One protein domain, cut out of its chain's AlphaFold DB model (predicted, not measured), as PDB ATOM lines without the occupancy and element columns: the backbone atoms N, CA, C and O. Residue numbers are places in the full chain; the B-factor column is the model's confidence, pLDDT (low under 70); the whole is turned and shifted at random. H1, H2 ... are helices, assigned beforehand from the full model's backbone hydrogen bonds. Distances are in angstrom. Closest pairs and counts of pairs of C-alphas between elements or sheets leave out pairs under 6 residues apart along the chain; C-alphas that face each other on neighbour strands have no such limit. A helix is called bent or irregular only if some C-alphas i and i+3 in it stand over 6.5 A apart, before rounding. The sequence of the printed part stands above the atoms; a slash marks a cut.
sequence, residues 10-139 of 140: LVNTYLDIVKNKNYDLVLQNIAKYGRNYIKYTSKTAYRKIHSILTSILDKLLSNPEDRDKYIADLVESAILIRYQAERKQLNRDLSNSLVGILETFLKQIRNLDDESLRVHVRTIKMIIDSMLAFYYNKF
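AT A GLANCE: This is residues 10 to 139 of the 140 residues of an uncharacterized protein of Staphylothermus hellenicus (strain DSM 12710 / JCM 10830 / BK20S6-10-b1 / P8) (UniProt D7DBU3). Look first at four helices set side by side as a bundle, H3, H4, H5 and H6, in which H3 and H4 make one side and H5 and H6 the other. The shorter helical hairpin of H1 and H2 packs on the bundle along H6, at the side away from H4, with H1 also reaching H5. Taken together the six helices form a bundle that is up and down, each helix running against the one before it in the chain. You will find 130 printed residues with six named helices, H1 to H6 in order, and no named strand; the class is all helix. The whole is compact, with a radius of gyration of the C-alphas of 13.9 A and spans of 39 by 30 by 20 A.

IN THESE COORDINATES: Find C-alpha 10 at (118.896, 60.751, 21.250); from there H1 runs through residues 10 to 20. H2 follows in residues 24 to 38 and is irregular, with C-alphas 32 and 35 7.7 A apart. H3 takes residues 43 to 62 and is 27.9 A long from first to last C-alpha. After one residue, look for C-alpha 64 at (141.736, 67.478, 17.589), where H4 begins; it holds residues 64 to 86 and is 32.4 A long. H4 is irregular, with C-alphas 65 and 68 8.0 A apart, and has a kink of 52 degrees near residue 71. H5, residues 92 to 106, is 20.5 A long. H6, residues 114 to 138, is the longest helix at 36.0 A and ends at C-alpha 138, (111.979, 70.268, 35.960).

HOW THE PARTS SIT: Begin at H6, the hub, which touches four other helices. It touches H3 at a shallow tilt of 22 degrees, opposite ways; their closest C-alphas are those of Leu 61 and Arg 118, 6.0 A apart. H3 and H4 are a helical hairpin at a shallow tilt of 11 degrees, closest at the C-alphas of Leu 60 and Arg 67, 6.2 A. H4 and H5 form another such hairpin at 19 degrees, where the C-alphas of Ala 78 and Val 99 come to 5.4 A. H4 touches H6 with residues 64 to 65 alone, closest at the C-alphas of Pro 64 and Asp 114, 6.2 A. H5 and H6 are close but not clearly touching, the C-alphas of Phe 105 and His 120 being 7.2 A apart. Now turn to the hairpin of H1 and H2, at a shallow tilt of 10 degrees, where H2 touches H1 with residues 25 to 29 alone and the closest C-alphas, of Thr 13 and Leu 25, are 6.3 A apart. H1 touches H6 at a steep tilt of 41 degrees, closest at the C-alphas of Val 18 and His 120, 6.0 A. H2 touches H6 at a steep tilt of 49 degrees, the same way, closest at the C-alphas of Val 26 and Ile 127, 6.2 A. H1 touches H5 at a shallow tilt of 34 degrees, only just short of steep, with the C-alphas of Val 11 and Ile 101 5.3 A apart. H2 and H5 only just touch, only at their ends, with 3 pairs of C-alphas within 8 A, the closest those of Tyr 37 and Leu 94 at 4.9 A. H1 is apart from H3 and H4, and H3 is apart from H5. In H1, H3, H5 and H6 every O i to N i+4 pair is within hydrogen-bond range; H2 has 8 of 11 and H4 14 of 19.

THE WHOLE: The two C-alphas farthest apart are those of Asn 111 and Phe 139, at 40.4 A. The printed part has no cut. The links from H1 to H2, H2 to H3, H3 to H4 and H4 to H5 are tight, the link from H5 to H6 is short, and no link is long. The mean pLDDT of the printed part is 94.3, and residue 139 alone is under 70.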
ATOM      1  N   LEU A  10     117.705  59.922  21.049       93.00
ATOM      2  CA  LEU A  10     118.896  60.751  21.250       93.00
ATOM      3  C   LEU A  10     120.032  60.333  20.317       93.00
ATOM      4  O   LEU A  10     120.713  61.205  19.779       93.00
ATOM      5  N   VAL A  11     120.199  59.033  20.054       94.88
ATOM      6  CA  VAL A  11     121.164  58.562  19.043       94.88
ATOM      7  C   VAL A  11     120.764  59.054  17.652       94.88
ATOM      8  O   VAL A  11     121.607  59.575  16.925       94.88
ATOM      9  N   ASN A  12     119.481  58.961  17.294       93.50
ATOM     10  CA  ASN A  12     118.979  59.468  16.016       93.50
ATOM     11  C   ASN A  12     119.108  60.995  15.914       93.50
ATOM     12  O   ASN A  12     119.484  61.496  14.861       93.50
ATOM     13  N   THR A  13     118.867  61.728  17.006       94.19
ATOM     14  CA  THR A  13     119.088  63.185  17.075       94.19
ATOM     15  C   THR A  13     120.548  63.523  16.799       94.19
ATOM     16  O   THR A  13     120.840  64.369  15.962       94.19
ATOM     17  N   TYR A  14     121.468  62.828  17.469       96.38
ATOM     18  CA  TYR A  14     122.902  62.985  17.255       96.38
ATOM     19  C   TYR A  14     123.294  62.726  15.793       96.38
ATOM     20  O   TYR A  14     123.981  63.549  15.190       96.38
ATOM     21  N   LEU A  15     122.826  61.619  15.212       94.69
ATOM     22  CA  LEU A  15     123.110  61.264  13.820       94.69
ATOM     23  C   LEU A  15     122.551  62.294  12.831       94.69
ATOM     24  O   LEU A  15     123.233  62.634  11.863       94.69
ATOM     25  N   ASP A  16     121.338  62.795  13.068       94.38
ATOM     26  CA  ASP A  16     120.720  63.800  12.204       94.38
ATOM     27  C   ASP A  16     121.484  65.124  12.251       94.38
ATOM     28  O   ASP A  16     121.789  65.689  11.208       94.38
ATOM     29  N   ILE A  17     121.897  65.579  13.436       94.56
ATOM     30  CA  ILE A  17     122.670  66.822  13.576       94.56
ATOM     31  C   ILE A  17     124.038  66.700  12.918       94.56
ATOM     32  O   ILE A  17     124.453  67.604  12.199       94.56
ATOM     33  N   VAL A  18     124.737  65.586  13.129       94.69
ATOM     34  CA  VAL A  18     126.038  65.356  12.490       94.69
ATOM     35  C   VAL A  18     125.914  65.414  10.967       94.69
ATOM     36  O   VAL A  18     126.777  65.980  10.302       94.69
ATOM     37  N   LYS A  19     124.833  64.856  10.413       93.62
ATOM     38  CA  LYS A  19     124.623  64.775   8.966       93.62
ATOM     39  C   LYS A  19     124.073  66.070   8.358       93.62
ATOM     40  O   LYS A  19     124.526  66.492   7.301       93.62
ATOM     41  N   ASN A  20     123.082  66.672   9.008       93.94
ATOM     42  CA  ASN A  20     122.231  67.726   8.454       93.94
ATOM     43  C   ASN A  20     122.396  69.074   9.172       93.94
ATOM     44  O   ASN A  20     121.753  70.046   8.787       93.94
ATOM     45  N   LYS A  21     123.217  69.147  10.230       90.56
ATOM     46  CA  LYS A  21     123.428  70.342  11.072       90.56
ATOM     47  C   LYS A  21     122.121  70.923  11.646       90.56
ATOM     48  O   LYS A  21     122.027  72.116  11.920       90.56
ATOM     49  N   ASN A  22     121.109  70.075  11.857       90.56
ATOM     50  CA  ASN A  22     119.797  70.469  12.371       90.56
ATOM     51  C   ASN A  22     119.783  70.565  13.908       90.56
ATOM     52  O   ASN A  22     119.225  69.718  14.608       90.56
ATOM     53  N   TYR A  23     120.444  71.591  14.440       89.62
ATOM     54  CA  TYR A  23     120.660  71.762  15.880       89.62
ATOM     55  C   TYR A  23     119.370  71.929  16.703       89.62
ATOM     56  O   TYR A  23     119.353  71.561  17.881       89.62
ATOM     57  N   ASP A  24     118.279  72.399  16.094       89.81
ATOM     58  CA  ASP A  24     116.989  72.600  16.770       89.81
ATOM     59  C   ASP A  24     116.390  71.291  17.306       89.81
ATOM     60  O   ASP A  24     115.663  71.292  18.307       89.81
ATOM     61  N   LEU A  25     116.746  70.152  16.698       91.19
ATOM     62  CA  LEU A  25     116.291  68.835  17.143       91.19
ATOM     63  C   LEU A  25     116.712  68.509  18.577       91.19
ATOM     64  O   LEU A  25     115.984  67.782  19.257       91.19
ATOM     65  N   VAL A  26     117.839  69.049  19.065       91.69
ATOM     66  CA  VAL A  26     118.281  68.828  20.452       91.69
ATOM     67  C   VAL A  26     117.216  69.327  21.422       91.69
ATOM     68  O   VAL A  26     116.730  68.569  22.263       91.69
ATOM     69  N   LEU A  27     116.821  70.592  21.278       90.56
ATOM     70  CA  LEU A  27     115.868  71.231  22.180       90.56
ATOM     71  C   LEU A  27     114.478  70.608  22.041       90.56
ATOM     72  O   LEU A  27     113.842  70.313  23.053       90.56
ATOM     73  N   GLN A  28     114.034  70.337  20.810       91.94
ATOM     74  CA  GLN A  28     112.729  69.721  20.548       91.94
ATOM     75  C   GLN A  28     112.612  68.331  21.189       91.94
ATOM     76  O   GLN A  28     111.650  68.049  21.913       91.94
ATOM     77  N   ASN A  29     113.603  67.461  20.969       93.19
ATOM     78  CA  ASN A  29     113.556  66.098  21.488       93.19
ATOM     79  C   ASN A  29     113.757  66.054  23.004       93.19
ATOM     80  O   ASN A  29     113.095  65.264  23.679       93.19
ATOM     81  N   ILE A  30     114.584  66.929  23.577       91.94
ATOM     82  CA  ILE A  30     114.729  67.013  25.036       91.94
ATOM     83  C   ILE A  30     113.459  67.571  25.684       91.94
ATOM     84  O   ILE A  30     113.007  67.018  26.686       91.94
ATOM     85  N   ALA A  31     112.807  68.576  25.099       90.06
ATOM     86  CA  ALA A  31     111.529  69.076  25.608       90.06
ATOM     87  C   ALA A  31     110.437  67.991  25.601       90.06
ATOM     88  O   ALA A  31     109.668  67.873  26.560       90.06
ATOM     89  N   LYS A  32     110.396  67.171  24.541       92.25
ATOM     90  CA  LYS A  32     109.385  66.124  24.349       92.25
ATOM     91  C   LYS A  32     109.649  64.862  25.175       92.25
ATOM     92  O   LYS A  32     108.715  64.303  25.748       92.25
ATOM     93  N   TYR A  33     110.901  64.415  25.252       91.06
ATOM     94  CA  TYR A  33     111.264  63.103  25.805       91.06
ATOM     95  C   TYR A  33     112.146  63.173  27.057       91.06
ATOM     96  O   TYR A  33     112.286  62.172  27.759       91.06
ATOM     97  N   GLY A  34     112.693  64.345  27.390       90.31
ATOM     98  CA  GLY A  34     113.632  64.541  28.498       90.31
ATOM     99  C   GLY A  34     113.122  64.011  29.834       90.31
ATOM    100  O   GLY A  34     113.892  63.412  30.579       90.31
ATOM    101  N   ARG A  35     111.810  64.123  30.119       90.81
ATOM    102  CA  ARG A  35     111.226  63.595  31.370       90.81
ATOM    103  C   ARG A  35     111.469  62.098  31.534       90.81
ATOM    104  O   ARG A  35     111.798  61.669  32.634       90.81
ATOM    105  N   ASN A  36     111.337  61.317  30.462       90.75
ATOM    106  CA  ASN A  36     111.530  59.867  30.512       90.75
ATOM    107  C   ASN A  36     112.992  59.509  30.795       90.75
ATOM    108  O   ASN A  36     113.254  58.566  31.535       90.75
ATOM    109  N   TYR A  37     113.924  60.309  30.274       90.31
ATOM    110  CA  TYR A  37     115.358  60.125  30.469       90.31
ATOM    111  C   TYR A  37     115.841  60.526  31.868       90.31
ATOM    112  O   TYR A  37     116.695  59.859  32.451       90.31
ATOM    113  N   ILE A  38     115.297  61.598  32.448       90.50
ATOM    114  CA  ILE A  38     115.715  62.050  33.784       90.50
ATOM    115  C   ILE A  38     114.976  61.333  34.919       90.50
ATOM    116  O   ILE A  38     115.432  61.355  36.064       90.50
ATOM    117  N   LYS A  39     113.850  60.672  34.629       89.81
ATOM    118  CA  LYS A  39     113.107  59.893  35.623       89.81
ATOM    119  C   LYS A  39     114.003  58.796  36.197       89.81
ATOM    120  O   LYS A  39     114.578  58.017  35.442       89.81
ATOM    121  N   TYR A  40     114.088  58.711  37.524       90.94
ATOM    122  CA  TYR A  40     114.968  57.774  38.246       90.94
ATOM    123  C   TYR A  40     116.475  58.007  38.040       90.94
ATOM    124  O   TYR A  40     117.287  57.172  38.432       90.94
ATOM    125  N   THR A  41     116.865  59.145  37.464       93.19
ATOM    126  CA  THR A  41     118.263  59.568  37.396       93.19
ATOM    127  C   THR A  41     118.594  60.432  38.609       93.19
ATOM    128  O   THR A  41     117.938  61.440  38.882       93.19
ATOM    129  N   SER A  42     119.648  60.061  39.331       93.69
ATOM    130  CA  SER A  42     120.206  60.871  40.410       93.69
ATOM    131  C   SER A  42     120.903  62.103  39.839       93.69
ATOM    132  O   SER A  42     121.771  61.991  38.970       93.69
ATOM    133  N   LYS A  43     120.592  63.274  40.404       90.88
ATOM    134  CA  LYS A  43     121.265  64.542  40.095       90.88
ATOM    135  C   LYS A  43     122.785  64.412  40.204       90.88
ATOM    136  O   LYS A  43     123.511  64.852  39.319       90.88
ATOM    137  N   THR A  44     123.269  63.768  41.264       93.12
ATOM    138  CA  THR A  44     124.703  63.583  41.520       93.12
ATOM    139  C   THR A  44     125.356  62.682  40.477       93.12
ATOM    140  O   THR A  44     126.423  63.016  39.964       93.12
ATOM    141  N   ALA A  45     124.711  61.567  40.122       93.19
ATOM    142  CA  ALA A  45     125.238  60.654  39.109       93.19
ATOM    143  C   ALA A  45     125.300  61.321  37.731       93.19
ATOM    144  O   ALA A  45     126.322  61.232  37.050       93.19
ATOM    145  N   TYR A  46     124.249  62.057  37.355       94.62
ATOM    146  CA  TYR A  46     124.222  62.765  36.082       94.62
ATOM    147  C   TYR A  46     125.260  63.890  36.019       94.62
ATOM    148  O   TYR A  46     126.001  63.972  35.045       94.62
ATOM    149  N   ARG A  47     125.407  64.695  37.084       94.81
ATOM    150  CA  ARG A  47     126.471  65.716  37.182       94.81
ATOM    151  C   ARG A  47     127.869  65.114  37.051       94.81
ATOM    152  O   ARG A  47     128.719  65.705  36.394       94.81
ATOM    153  N   LYS A  48     128.111  63.947  37.659       94.81
ATOM    154  CA  LYS A  48     129.399  63.249  37.551       94.81
ATOM    155  C   LYS A  48     129.692  62.838  36.106       94.81
ATOM    156  O   LYS A  48     130.784  63.105  35.617       94.81
ATOM    157  N   ILE A  49     128.721  62.221  35.429       95.50
ATOM    158  CA  ILE A  49     128.847  61.826  34.016       95.50
ATOM    159  C   ILE A  49     129.078  63.052  33.133       95.50
ATOM    160  O   ILE A  49     130.002  63.061  32.325       95.50
ATOM    161  N   HIS A  50     128.262  64.092  33.317       96.50
ATOM    162  CA  HIS A  50     128.361  65.350  32.583       96.50
ATOM    163  C   HIS A  50     129.749  65.982  32.727       96.50
ATOM    164  O   HIS A  50     130.386  66.273  31.719       96.50
ATOM    165  N   SER A  51     130.261  66.113  33.952       96.94
ATOM    166  CA  SER A  51     131.572  66.718  34.217       96.94
ATOM    167  C   SER A  51     132.730  65.940  33.584       96.94
ATOM    168  O   SER A  51     133.638  66.548  33.022       96.94
ATOM    169  N   ILE A  52     132.698  64.605  33.643       96.44
ATOM    170  CA  ILE A  52     133.746  63.764  33.047       96.44
ATOM    171  C   ILE A  52     133.711  63.873  31.522       96.44
ATOM    172  O   ILE A  52     134.738  64.157  30.905       96.44
ATOM    173  N   LEU A  53     132.530  63.707  30.918       96.88
ATOM    174  CA  LEU A  53     132.383  63.777  29.467       96.88
ATOM    175  C   LEU A  53     132.750  65.154  28.925       96.88
ATOM    176  O   LEU A  53     133.535  65.236  27.989       96.88
ATOM    177  N   THR A  54     132.225  66.233  29.508       97.19
ATOM    178  CA  THR A  54     132.532  67.597  29.043       97.19
ATOM    179  C   THR A  54     134.024  67.896  29.108       97.19
ATOM    180  O   THR A  54     134.562  68.406  28.134       97.19
ATOM    181  N   SER A  55     134.715  67.483  30.175       97.56
ATOM    182  CA  SER A  55     136.173  67.621  30.291       97.56
ATOM    183  C   SER A  55     136.929  66.921  29.151       97.56
ATOM    184  O   SER A  55     137.819  67.518  28.545       97.56
ATOM    185  N   ILE A  56     136.571  65.676  28.817       97.25
ATOM    186  CA  ILE A  56     137.209  64.931  27.716       97.25
ATOM    187  C   ILE A  56     136.901  65.595  26.367       97.25
ATOM    188  O   ILE A  56     137.797  65.813  25.552       97.25
ATOM    189  N   LEU A  57     135.636  65.953  26.141       97.56
ATOM    190  CA  LEU A  57     135.173  66.577  24.901       97.56
ATOM    191  C   LEU A  57     135.810  67.960  24.685       97.56
ATOM    192  O   LEU A  57     136.176  68.289  23.562       97.56
ATOM    193  N   ASP A  58     136.012  68.749  25.740       97.44
ATOM    194  CA  ASP A  58     136.654  70.064  25.645       97.44
ATOM    195  C   ASP A  58     138.141  69.966  25.301       97.44
ATOM    196  O   ASP A  58     138.643  70.743  24.481       97.44
ATOM    197  N   LYS A  59     138.839  68.965  25.848       96.50
ATOM    198  CA  LYS A  59     140.220  68.665  25.449       96.50
ATOM    199  C   LYS A  59     140.304  68.244  23.984       96.50
ATOM    200  O   LYS A  59     141.186  68.718  23.273       96.50
ATOM    201  N   LEU A  60     139.353  67.428  23.530       96.25
ATOM    202  CA  LEU A  60     139.260  66.970  22.145       96.25
ATOM    203  C   LEU A  60     138.905  68.106  21.166       96.25
ATOM    204  O   LEU A  60     139.400  68.124  20.045       96.25
ATOM    205  N   LEU A  61     138.090  69.083  21.582       95.44
ATOM    206  CA  LEU A  61     137.841  70.305  20.803       95.44
ATOM    207  C   LEU A  61     139.072  71.203  20.723       95.44
ATOM    208  O   LEU A  61     139.264  71.882  19.713       95.44
ATOM    209  N   SER A  62     139.863  71.254  21.790       95.50
ATOM    210  CA  SER A  62     141.041  72.116  21.856       95.50
ATOM    211  C   SER A  62     142.201  71.549  21.035       95.50
ATOM    212  O   SER A  62     142.866  72.316  20.353       95.50
ATOM    213  N   ASN A  63     142.379  70.221  21.051       95.19
ATOM    214  CA  ASN A  63     143.493  69.512  20.408       95.19
ATOM    215  C   ASN A  63     142.963  68.310  19.585       95.19
ATOM    216  O   ASN A  63     143.062  67.160  20.028       95.19
ATOM    217  N   PRO A  64     142.314  68.541  18.426       93.69
ATOM    218  CA  PRO A  64     141.736  67.478  17.589       93.69
ATOM    219  C   PRO A  64     142.768  66.481  17.028       93.69
ATOM    220  O   PRO A  64     142.445  65.319  16.767       93.69
ATOM    221  N   GLU A  65     144.016  66.905  16.862       92.44
ATOM    222  CA  GLU A  65     145.154  66.074  16.462       92.44
ATOM    223  C   GLU A  65     145.465  64.970  17.483       92.44
ATOM    224  O   GLU A  65     145.907  63.884  17.117       92.44
ATOM    225  N   ASP A  66     145.126  65.197  18.753       93.06
ATOM    226  CA  ASP A  66     145.379  64.282  19.866       93.06
ATOM    227  C   ASP A  66     144.248  63.261  20.089       93.06
ATOM    228  O   ASP A  66     144.223  62.563  21.106       93.06
ATOM    229  N   ARG A  67     143.303  63.132  19.145       93.81
ATOM    230  CA  ARG A  67     142.093  62.300  19.291       93.81
ATOM    231  C   ARG A  67     142.342  60.872  19.769       93.81
ATOM    232  O   ARG A  67     141.551  60.361  20.560       93.81
ATOM    233  N   ASP A  68     143.432  60.241  19.332       93.69
ATOM    234  CA  ASP A  68     143.757  58.862  19.698       93.69
ATOM    235  C   ASP A  68     144.029  58.705  21.199       93.69
ATOM    236  O   ASP A  68     143.684  57.672  21.777       93.69
ATOM    237  N   LYS A  69     144.563  59.748  21.853       93.88
ATOM    238  CA  LYS A  69     144.824  59.755  23.301       93.88
ATOM    239  C   LYS A  69     143.527  59.683  24.110       93.88
ATOM    240  O   LYS A  69     143.503  59.065  25.166       93.88
ATOM    241  N   TYR A  70     142.442  60.261  23.594       95.38
ATOM    242  CA  TYR A  70     141.162  60.370  24.299       95.38
ATOM    243  C   TYR A  70     140.211  59.190  24.051       95.38
ATOM    244  O   TYR A  70     139.154  59.105  24.676       95.38
ATOM    245  N   ILE A  71     140.555  58.258  23.154       96.06
ATOM    246  CA  ILE A  71     139.712  57.086  22.860       96.06
ATOM    247  C   ILE A  71     139.521  56.222  24.110       96.06
ATOM    248  O   ILE A  71     138.397  55.798  24.386       96.06
ATOM    249  N   ALA A  72     140.591  55.977  24.874       95.75
ATOM    250  CA  ALA A  72     140.518  55.207  26.114       95.75
ATOM    251  C   ALA A  72     139.595  55.891  27.136       95.75
ATOM    252  O   ALA A  72     138.663  55.259  27.629       95.75
ATOM    253  N   ASP A  73     139.763  57.200  27.345       96.56
ATOM    254  CA  ASP A  73     138.937  57.997  28.263       96.56
ATOM    255  C   ASP A  73     137.439  57.959  27.894       96.56
ATOM    256  O   ASP A  73     136.557  57.878  28.757       96.56
ATOM    257  N   LEU A  74     137.121  57.994  26.595       97.12
ATOM    258  CA  LEU A  74     135.747  57.887  26.095       97.12
ATOM    259  C   LEU A  74     135.159  56.483  26.319       97.12
ATOM    260  O   LEU A  74     133.980  56.361  26.667       97.12
ATOM    261  N   VAL A  75     135.963  55.428  26.158       97.38
ATOM    262  CA  VAL A  75     135.557  54.045  26.466       97.38
ATOM    263  C   VAL A  75     135.309  53.878  27.966       97.38
ATOM    264  O   VAL A  75     134.265  53.353  28.359       97.38
ATOM    265  N   GLU A  76     136.210  54.376  28.812       96.94
ATOM    266  CA  GLU A  76     136.036  54.370  30.267       96.94
ATOM    267  C   GLU A  76     134.782  55.137  30.692       96.94
ATOM    268  O   GLU A  76     134.020  54.675  31.544       96.94
ATOM    269  N   SER A  77     134.501  56.266  30.042       97.00
ATOM    270  CA  SER A  77     133.274  57.030  30.274       97.00
ATOM    271  C   SER A  77     132.021  56.224  29.924       97.00
ATOM    272  O   SER A  77     131.058  56.226  30.692       97.00
ATOM    273  N   ALA A  78     132.027  55.478  28.814       97.50
ATOM    274  CA  ALA A  78     130.921  54.587  28.461       97.50
ATOM    275  C   ALA A  78     130.717  53.477  29.511       97.50
ATOM    276  O   ALA A  78     129.579  53.186  29.891       97.50
ATOM    277  N   ILE A  79     131.804  52.898  30.032       97.38
ATOM    278  CA  ILE A  79     131.760  51.907  31.119       97.38
ATOM    279  C   ILE A  79     131.177  52.531  32.390       97.38
ATOM    280  O   ILE A  79     130.279  51.951  33.007       97.38
ATOM    281  N   LEU A  80     131.628  53.732  32.762       96.94
ATOM    282  CA  LEU A  80     131.128  54.452  33.929       96.94
ATOM    283  C   LEU A  80     129.622  54.717  33.825       96.94
ATOM    284  O   LEU A  80     128.905  54.523  34.805       96.94
ATOM    285  N   ILE A  81     129.132  55.131  32.654       97.69
ATOM    286  CA  ILE A  81     127.701  55.367  32.412       97.69
ATOM    287  C   ILE A  81     126.897  54.084  32.656       97.69
ATOM    288  O   ILE A  81     125.933  54.110  33.426       97.69
ATOM    289  N   ARG A  82     127.337  52.951  32.086       97.12
ATOM    290  CA  ARG A  82     126.702  51.643  32.324       97.12
ATOM    291  C   ARG A  82     126.718  51.278  33.809       97.12
ATOM    292  O   ARG A  82     125.694  50.877  34.352       97.12
ATOM    293  N   TYR A  83     127.842  51.485  34.488       96.50
ATOM    294  CA  TYR A  83     127.971  51.213  35.920       96.50
ATOM    295  C   TYR A  83     126.994  52.042  36.775       96.50
ATOM    296  O   TYR A  83     126.356  51.503  37.681       96.50
ATOM    297  N   GLN A  84     126.814  53.335  36.479       96.69
ATOM    298  CA  GLN A  84     125.829  54.176  37.177       96.69
ATOM    299  C   GLN A  84     124.390  53.680  36.958       96.69
ATOM    300  O   GLN A  84     123.568  53.736  37.880       96.69
ATOM    301  N   ALA A  85     124.083  53.165  35.765       96.19
ATOM    302  CA  ALA A  85     122.779  52.587  35.459       96.19
ATOM    303  C   ALA A  85     122.525  51.275  36.215       96.19
ATOM    304  O   ALA A  85     121.446  51.099  36.784       96.19
ATOM    305  N   GLU A  86     123.522  50.390  36.308       96.62
ATOM    306  CA  GLU A  86     123.419  49.149  37.092       96.62
ATOM    307  C   GLU A  86     123.232  49.419  38.589       96.62
ATOM    308  O   GLU A  86     122.474  48.729  39.273       96.62
ATOM    309  N   ARG A  87     123.819  50.508  39.097       96.00
ATOM    310  CA  ARG A  87     123.566  51.002  40.460       96.00
ATOM    311  C   ARG A  87     122.202  51.666  40.647       96.00
ATOM    312  O   ARG A  87     121.923  52.150  41.743       96.00
ATOM    313  N   LYS A  88     121.363  51.716  39.608       96.06
ATOM    314  CA  LYS A  88     120.062  52.407  39.597       96.06
ATOM    315  C   LYS A  88     120.182  53.906  39.914       96.06
ATOM    316  O   LYS A  88     119.248  54.507  40.433       96.06
ATOM    317  N   GLN A  89     121.340  54.503  39.625       96.38
ATOM    318  CA  GLN A  89     121.596  55.937  39.806       96.38
ATOM    319  C   GLN A  89     121.400  56.722  38.503       96.38
ATOM    320  O   GLN A  89     121.314  57.949  38.531       96.38
ATOM    321  N   LEU A  90     121.312  56.022  37.375       95.94
ATOM    322  CA  LEU A  90     121.023  56.571  36.059       95.94
ATOM    323  C   LEU A  90     119.893  55.764  35.421       95.94
ATOM    324  O   LEU A  90     119.892  54.532  35.469       95.94
ATOM    325  N   ASN A  91     118.941  56.457  34.804       95.12
ATOM    326  CA  ASN A  91     117.903  55.828  34.003       95.12
ATOM    327  C   ASN A  91     118.525  54.947  32.903       95.12
ATOM    328  O   ASN A  91     119.460  55.362  32.216       95.12
ATOM    329  N   ARG A  92     118.000  53.729  32.726       94.25
ATOM    330  CA  ARG A  92     118.540  52.766  31.754       94.25
ATOM    331  C   ARG A  92     118.412  53.240  30.309       94.25
ATOM    332  O   ARG A  92     119.345  53.028  29.543       94.25
ATOM    333  N   ASP A  93     117.317  53.900  29.946       93.56
ATOM    334  CA  ASP A  93     117.129  54.423  28.592       93.56
ATOM    335  C   ASP A  93     118.121  55.554  28.324       93.56
ATOM    336  O   ASP A  93     118.811  55.531  27.311       93.56
ATOM    337  N   LEU A  94     118.296  56.472  29.284       94.56
ATOM    338  CA  LEU A  94     119.312  57.524  29.183       94.56
ATOM    339  C   LEU A  94     120.724  56.934  29.078       94.56
ATOM    340  O   LEU A  94     121.514  57.364  28.241       94.56
ATOM    341  N   SER A  95     121.039  55.926  29.893       96.06
ATOM    342  CA  SER A  95     122.312  55.208  29.822       96.06
ATOM    343  C   SER A  95     122.540  54.587  28.448       96.06
ATOM    344  O   SER A  95     123.621  54.734  27.883       96.06
ATOM    345  N   ASN A  96     121.542  53.884  27.911       95.44
ATOM    346  CA  ASN A  96     121.633  53.229  26.610       95.44
ATOM    347  C   ASN A  96     121.832  54.250  25.488       95.44
ATOM    348  O   ASN A  96     122.681  54.031  24.627       95.44
ATOM    349  N   SER A  97     121.126  55.379  25.546       95.62
ATOM    350  CA  SER A  97     121.269  56.468  24.586       95.62
ATOM    351  C   SER A  97     122.650  57.114  24.624       95.62
ATOM    352  O   SER A  97     123.297  57.242  23.588       95.62
ATOM    353  N   LEU A  98     123.140  57.489  25.811       96.56
ATOM    354  CA  LEU A  98     124.459  58.111  25.954       96.56
ATOM    355  C   LEU A  98     125.570  57.168  25.495       96.56
ATOM    356  O   LEU A  98     126.458  57.573  24.749       96.56
ATOM    357  N   VAL A  99     125.497  55.897  25.890       97.31
ATOM    358  CA  VAL A  99     126.469  54.902  25.435       97.31
ATOM    359  C   VAL A  99     126.348  54.662  23.932       97.31
ATOM    360  O   VAL A  99     127.368  54.564  23.263       97.31
ATOM    361  N   GLY A 100     125.138  54.634  23.372       96.75
ATOM    362  CA  GLY A 100     124.930  54.496  21.931       96.75
ATOM    363  C   GLY A 100     125.546  55.640  21.127       96.75
ATOM    364  O   GLY A 100     126.175  55.399  20.093       96.75
ATOM    365  N   ILE A 101     125.433  56.873  21.627       97.50
ATOM    366  CA  ILE A 101     126.095  58.051  21.051       97.50
ATOM    367  C   ILE A 101     127.618  57.871  21.092       97.50
ATOM    368  O   ILE A 101     128.269  57.998  20.054       97.50
ATOM    369  N   LEU A 102     128.182  57.515  22.252       97.69
ATOM    370  CA  LEU A 102     129.628  57.316  22.408       97.69
ATOM    371  C   LEU A 102     130.154  56.176  21.529       97.69
ATOM    372  O   LEU A 102     131.150  56.354  20.841       97.69
ATOM    373  N   GLU A 103     129.476  55.029  21.488       97.12
ATOM    374  CA  GLU A 103     129.847  53.895  20.632       97.12
ATOM    375  C   GLU A 103     129.798  54.263  19.143       97.12
ATOM    376  O   GLU A 103     130.625  53.797  18.357       97.12
ATOM    377  N   THR A 104     128.830  55.087  18.739       96.38
ATOM    378  CA  THR A 104     128.721  55.572  17.356       96.38
ATOM    379  C   THR A 104     129.860  56.528  17.025       96.38
ATOM    380  O   THR A 104     130.491  56.387  15.980       96.38
ATOM    381  N   PHE A 105     130.164  57.460  17.929       97.50
ATOM    382  CA  PHE A 105     131.281  58.386  17.783       97.50
ATOM    383  C   PHE A 105     132.636  57.665  17.734       97.50
ATOM    384  O   PHE A 105     133.420  57.884  16.814       97.50
ATOM    385  N   LEU A 106     132.880  56.731  18.656       97.12
ATOM    386  CA  LEU A 106     134.119  55.950  18.756       97.12
ATOM    387  C   LEU A 106     134.426  55.128  17.496       97.12
ATOM    388  O   LEU A 106     135.591  54.932  17.163       97.12
ATOM    389  N   LYS A 107     133.402  54.668  16.767       96.00
ATOM    390  CA  LYS A 107     133.585  53.955  15.488       96.00
ATOM    391  C   LYS A 107     134.108  54.847  14.365       96.00
ATOM    392  O   LYS A 107     134.629  54.329  13.383       96.00
ATOM    393  N   GLN A 108     133.918  56.157  14.481       95.62
ATOM    394  CA  GLN A 108     134.195  57.114  13.414       95.62
ATOM    395  C   GLN A 108     135.369  58.031  13.750       95.62
ATOM    396  O   GLN A 108     136.075  58.427  12.833       95.62
ATOM    397  N   ILE A 109     135.623  58.311  15.034       96.69
ATOM    398  CA  ILE A 109     136.566  59.331  15.527       96.69
ATOM    399  C   ILE A 109     137.937  59.335  14.826       96.69
ATOM    400  O   ILE A 109     138.458  60.402  14.506       96.69
ATOM    401  N   ARG A 110     138.493  58.153  14.530       94.69
ATOM    402  CA  ARG A 110     139.800  57.987  13.868       94.69
ATOM    403  C   ARG A 110     139.815  58.433  12.402       94.69
ATOM    404  O   ARG A 110     140.869  58.774  11.890       94.69
ATOM    405  N   ASN A 111     138.658  58.420  11.746       95.19
ATOM    406  CA  ASN A 111     138.509  58.651  10.308       95.19
ATOM    407  C   ASN A 111     137.870  60.008   9.976       95.19
ATOM    408  O   ASN A 111     137.702  60.324   8.802       95.19
ATOM    409  N   LEU A 112     137.453  60.779  10.983       96.12
ATOM    410  CA  LEU A 112     136.873  62.105  10.770       96.12
ATOM    411  C   LEU A 112     137.972  63.109  10.406       96.12
ATOM    412  O   LEU A 112     139.064  63.056  10.960       96.12
ATOM    413  N   ASP A 113     137.683  64.070   9.539       95.94
ATOM    414  CA  ASP A 113     138.478  65.299   9.489       95.94
ATOM    415  C   ASP A 113     138.224  66.163  10.747       95.94
ATOM    416  O   ASP A 113     137.330  65.880  11.553       95.94
ATOM    417  N   ASP A 114     139.021  67.213  10.944       95.38
ATOM    418  CA  ASP A 114     138.935  68.068  12.134       95.38
ATOM    419  C   ASP A 114     137.612  68.837  12.240       95.38
ATOM    420  O   ASP A 114     137.116  69.059  13.349       95.38
ATOM    421  N   GLU A 115     137.019  69.252  11.117       94.50
ATOM    422  CA  GLU A 115     135.736  69.956  11.123       94.50
ATOM    423  C   GLU A 115     134.623  69.004  11.558       94.50
ATOM    424  O   GLU A 115     133.868  69.299  12.493       94.50
ATOM    425  N   SER A 116     134.573  67.827  10.940       95.81
ATOM    426  CA  SER A 116     133.646  66.754  11.267       95.81
ATOM    427  C   SER A 116     133.798  66.348  12.733       95.81
ATOM    428  O   SER A 116     132.812  66.336  13.474       95.81
ATOM    429  N   LEU A 117     135.027  66.126  13.211       96.88
ATOM    430  CA  LEU A 117     135.305  65.838  14.620       96.88
ATOM    431  C   LEU A 117     134.701  66.907  15.544       96.88
ATOM    432  O   LEU A 117     133.998  66.571  16.499       96.88
ATOM    433  N   ARG A 118     134.904  68.194  15.239       95.81
ATOM    434  CA  ARG A 118     134.326  69.299  16.024       95.81
ATOM    435  C   ARG A 118     132.800  69.280  16.009       95.81
ATOM    436  O   ARG A 118     132.199  69.529  17.056       95.81
ATOM    437  N   VAL A 119     132.166  68.986  14.871       96.19
ATOM    438  CA  VAL A 119     130.700  68.859  14.768       96.19
ATOM    439  C   VAL A 119     130.199  67.744  15.680       96.19
ATOM    440  O   VAL A 119     129.299  67.978  16.490       96.19
ATOM    441  N   HIS A 120     130.813  66.563  15.610       97.62
ATOM    442  CA  HIS A 120     130.473  65.430  16.465       97.62
ATOM    443  C   HIS A 120     130.592  65.789  17.947       97.62
ATOM    444  O   HIS A 120     129.632  65.647  18.705       97.62
ATOM    445  N   VAL A 121     131.744  66.319  18.356       97.50
ATOM    446  CA  VAL A 121     132.027  66.627  19.759       97.50
ATOM    447  C   VAL A 121     131.087  67.703  20.306       97.50
ATOM    448  O   VAL A 121     130.516  67.526  21.385       97.50
ATOM    449  N   ARG A 122     130.846  68.779  19.543       96.69
ATOM    450  CA  ARG A 122     129.871  69.818  19.918       96.69
ATOM    451  C   ARG A 122     128.465  69.254  20.036       96.69
ATOM    452  O   ARG A 122     127.770  69.593  20.984       96.69
ATOM    453  N   THR A 123     128.062  68.366  19.132       97.31
ATOM    454  CA  THR A 123     126.729  67.748  19.170       97.31
ATOM    455  C   THR A 123     126.536  66.913  20.434       97.31
ATOM    456  O   THR A 123     125.524  67.057  21.119       97.31
ATOM    457  N   ILE A 124     127.522  66.082  20.791       97.69
ATOM    458  CA  ILE A 124     127.483  65.292  22.030       97.69
ATOM    459  C   ILE A 124     127.373  66.227  23.236       97.69
ATOM    460  O   ILE A 124     126.510  66.020  24.092       97.69
ATOM    461  N   LYS A 125     128.201  67.280  23.270       96.69
ATOM    462  CA  LYS A 125     128.205  68.281  24.340       96.69
ATOM    463  C   LYS A 125     126.854  69.003  24.461       96.69
ATOM    464  O   LYS A 125     126.286  69.059  25.546       96.69
ATOM    465  N   MET A 126     126.267  69.435  23.346       96.06
ATOM    466  CA  MET A 126     124.940  70.059  23.320       96.06
ATOM    467  C   MET A 126     123.849  69.147  23.885       96.06
ATOM    468  O   MET A 126     122.991  69.622  24.628       96.06
ATOM    469  N   ILE A 127     123.873  67.849  23.564       96.50
ATOM    470  CA  ILE A 127     122.890  66.885  24.078       96.50
ATOM    471  C   ILE A 127     123.013  66.741  25.600       96.50
ATOM    472  O   ILE A 127     121.998  66.805  26.299       96.50
ATOM    473  N   ILE A 128     124.230  66.573  26.131       96.00
ATOM    474  CA  ILE A 128     124.436  66.418  27.582       96.00
ATOM    475  C   ILE A 128     124.167  67.718  28.352       96.00
ATOM    476  O   ILE A 128     123.559  67.670  29.420       96.00
ATOM    477  N   ASP A 129     124.536  68.877  27.802       95.75
ATOM    478  CA  ASP A 129     124.276  70.184  28.414       95.75
ATOM    479  C   ASP A 129     122.774  70.481  28.452       95.75
ATOM    480  O   ASP A 129     122.230  70.870  29.486       95.75
ATOM    481  N   SER A 130     122.076  70.228  27.345       94.44
ATOM    482  CA  SER A 130     120.634  70.465  27.250       94.44
ATOM    483  C   SER A 130     119.845  69.541  28.178       94.44
ATOM    484  O   SER A 130     118.860  69.958  28.784       94.44
ATOM    485  N   MET A 131     120.284  68.292  28.338       93.88
ATOM    486  CA  MET A 131     119.661  67.354  29.269       93.88
ATOM    487  C   MET A 131     119.943  67.740  30.729       93.88
ATOM    488  O   MET A 131     119.048  67.628  31.568       93.88
ATOM    489  N   LEU A 132     121.142  68.257  31.032       93.88
ATOM    490  CA  LEU A 132     121.451  68.833  32.342       93.88
ATOM    491  C   LEU A 132     120.528  70.018  32.637       93.88
ATOM    492  O   LEU A 132     119.854  70.014  33.663       93.88
ATOM    493  N   ALA A 133     120.443  70.989  31.725       92.50
ATOM    494  CA  ALA A 133     119.575  72.156  31.865       92.50
ATOM    495  C   ALA A 133     118.105  71.749  32.056       92.50
ATOM    496  O   ALA A 133     117.422  72.253  32.949       92.50
ATOM    497  N   PHE A 134     117.629  70.774  31.277       92.00
ATOM    498  CA  PHE A 134     116.284  70.224  31.423       92.00
ATOM    499  C   PHE A 134     116.057  69.578  32.798       92.00
ATOM    500  O   PHE A 134     114.985  69.752  33.377       92.00
ATOM    501  N   TYR A 135     117.053  68.870  33.342       89.38
ATOM    502  CA  TYR A 135     116.980  68.301  34.689       89.38
ATOM    503  C   TYR A 135     116.760  69.390  35.746       89.38
ATOM    504  O   TYR A 135     115.879  69.241  36.588       89.38
ATOM    505  N   TYR A 136     117.527  70.487  35.708       87.62
ATOM    506  CA  TYR A 136     117.373  71.581  36.678       87.62
ATOM    507  C   TYR A 136     116.022  72.289  36.535       87.62
ATOM    508  O   TYR A 136     115.330  72.456  37.528       87.62
ATOM    509  N   ASN A 137     115.579  72.571  35.307       85.00
ATOM    510  CA  ASN A 137     114.305  73.255  35.050       85.00
ATOM    511  C   ASN A 137     113.040  72.450  35.414       85.00
ATOM    512  O   ASN A 137     111.943  73.001  35.392       85.00
ATOM    513  N   LYS A 138     113.136  71.130  35.630       74.94
ATOM    514  CA  LYS A 138     111.979  70.268  35.960       74.94
ATOM    515  C   LYS A 138     111.906  69.850  37.425       74.94
ATOM    516  O   LYS A 138     110.909  69.235  37.800       74.94
ATOM    517  N   PHE A 139     112.944  70.130  38.204       56.16
ATOM    518  CA  PHE A 139     113.047  69.752  39.614       56.16
ATOM    519  C   PHE A 139     113.330  70.957  40.534       56.16
ATOM    520  O   PHE A 139     113.706  70.757  41.689       56.16
TER     521      PHE A 139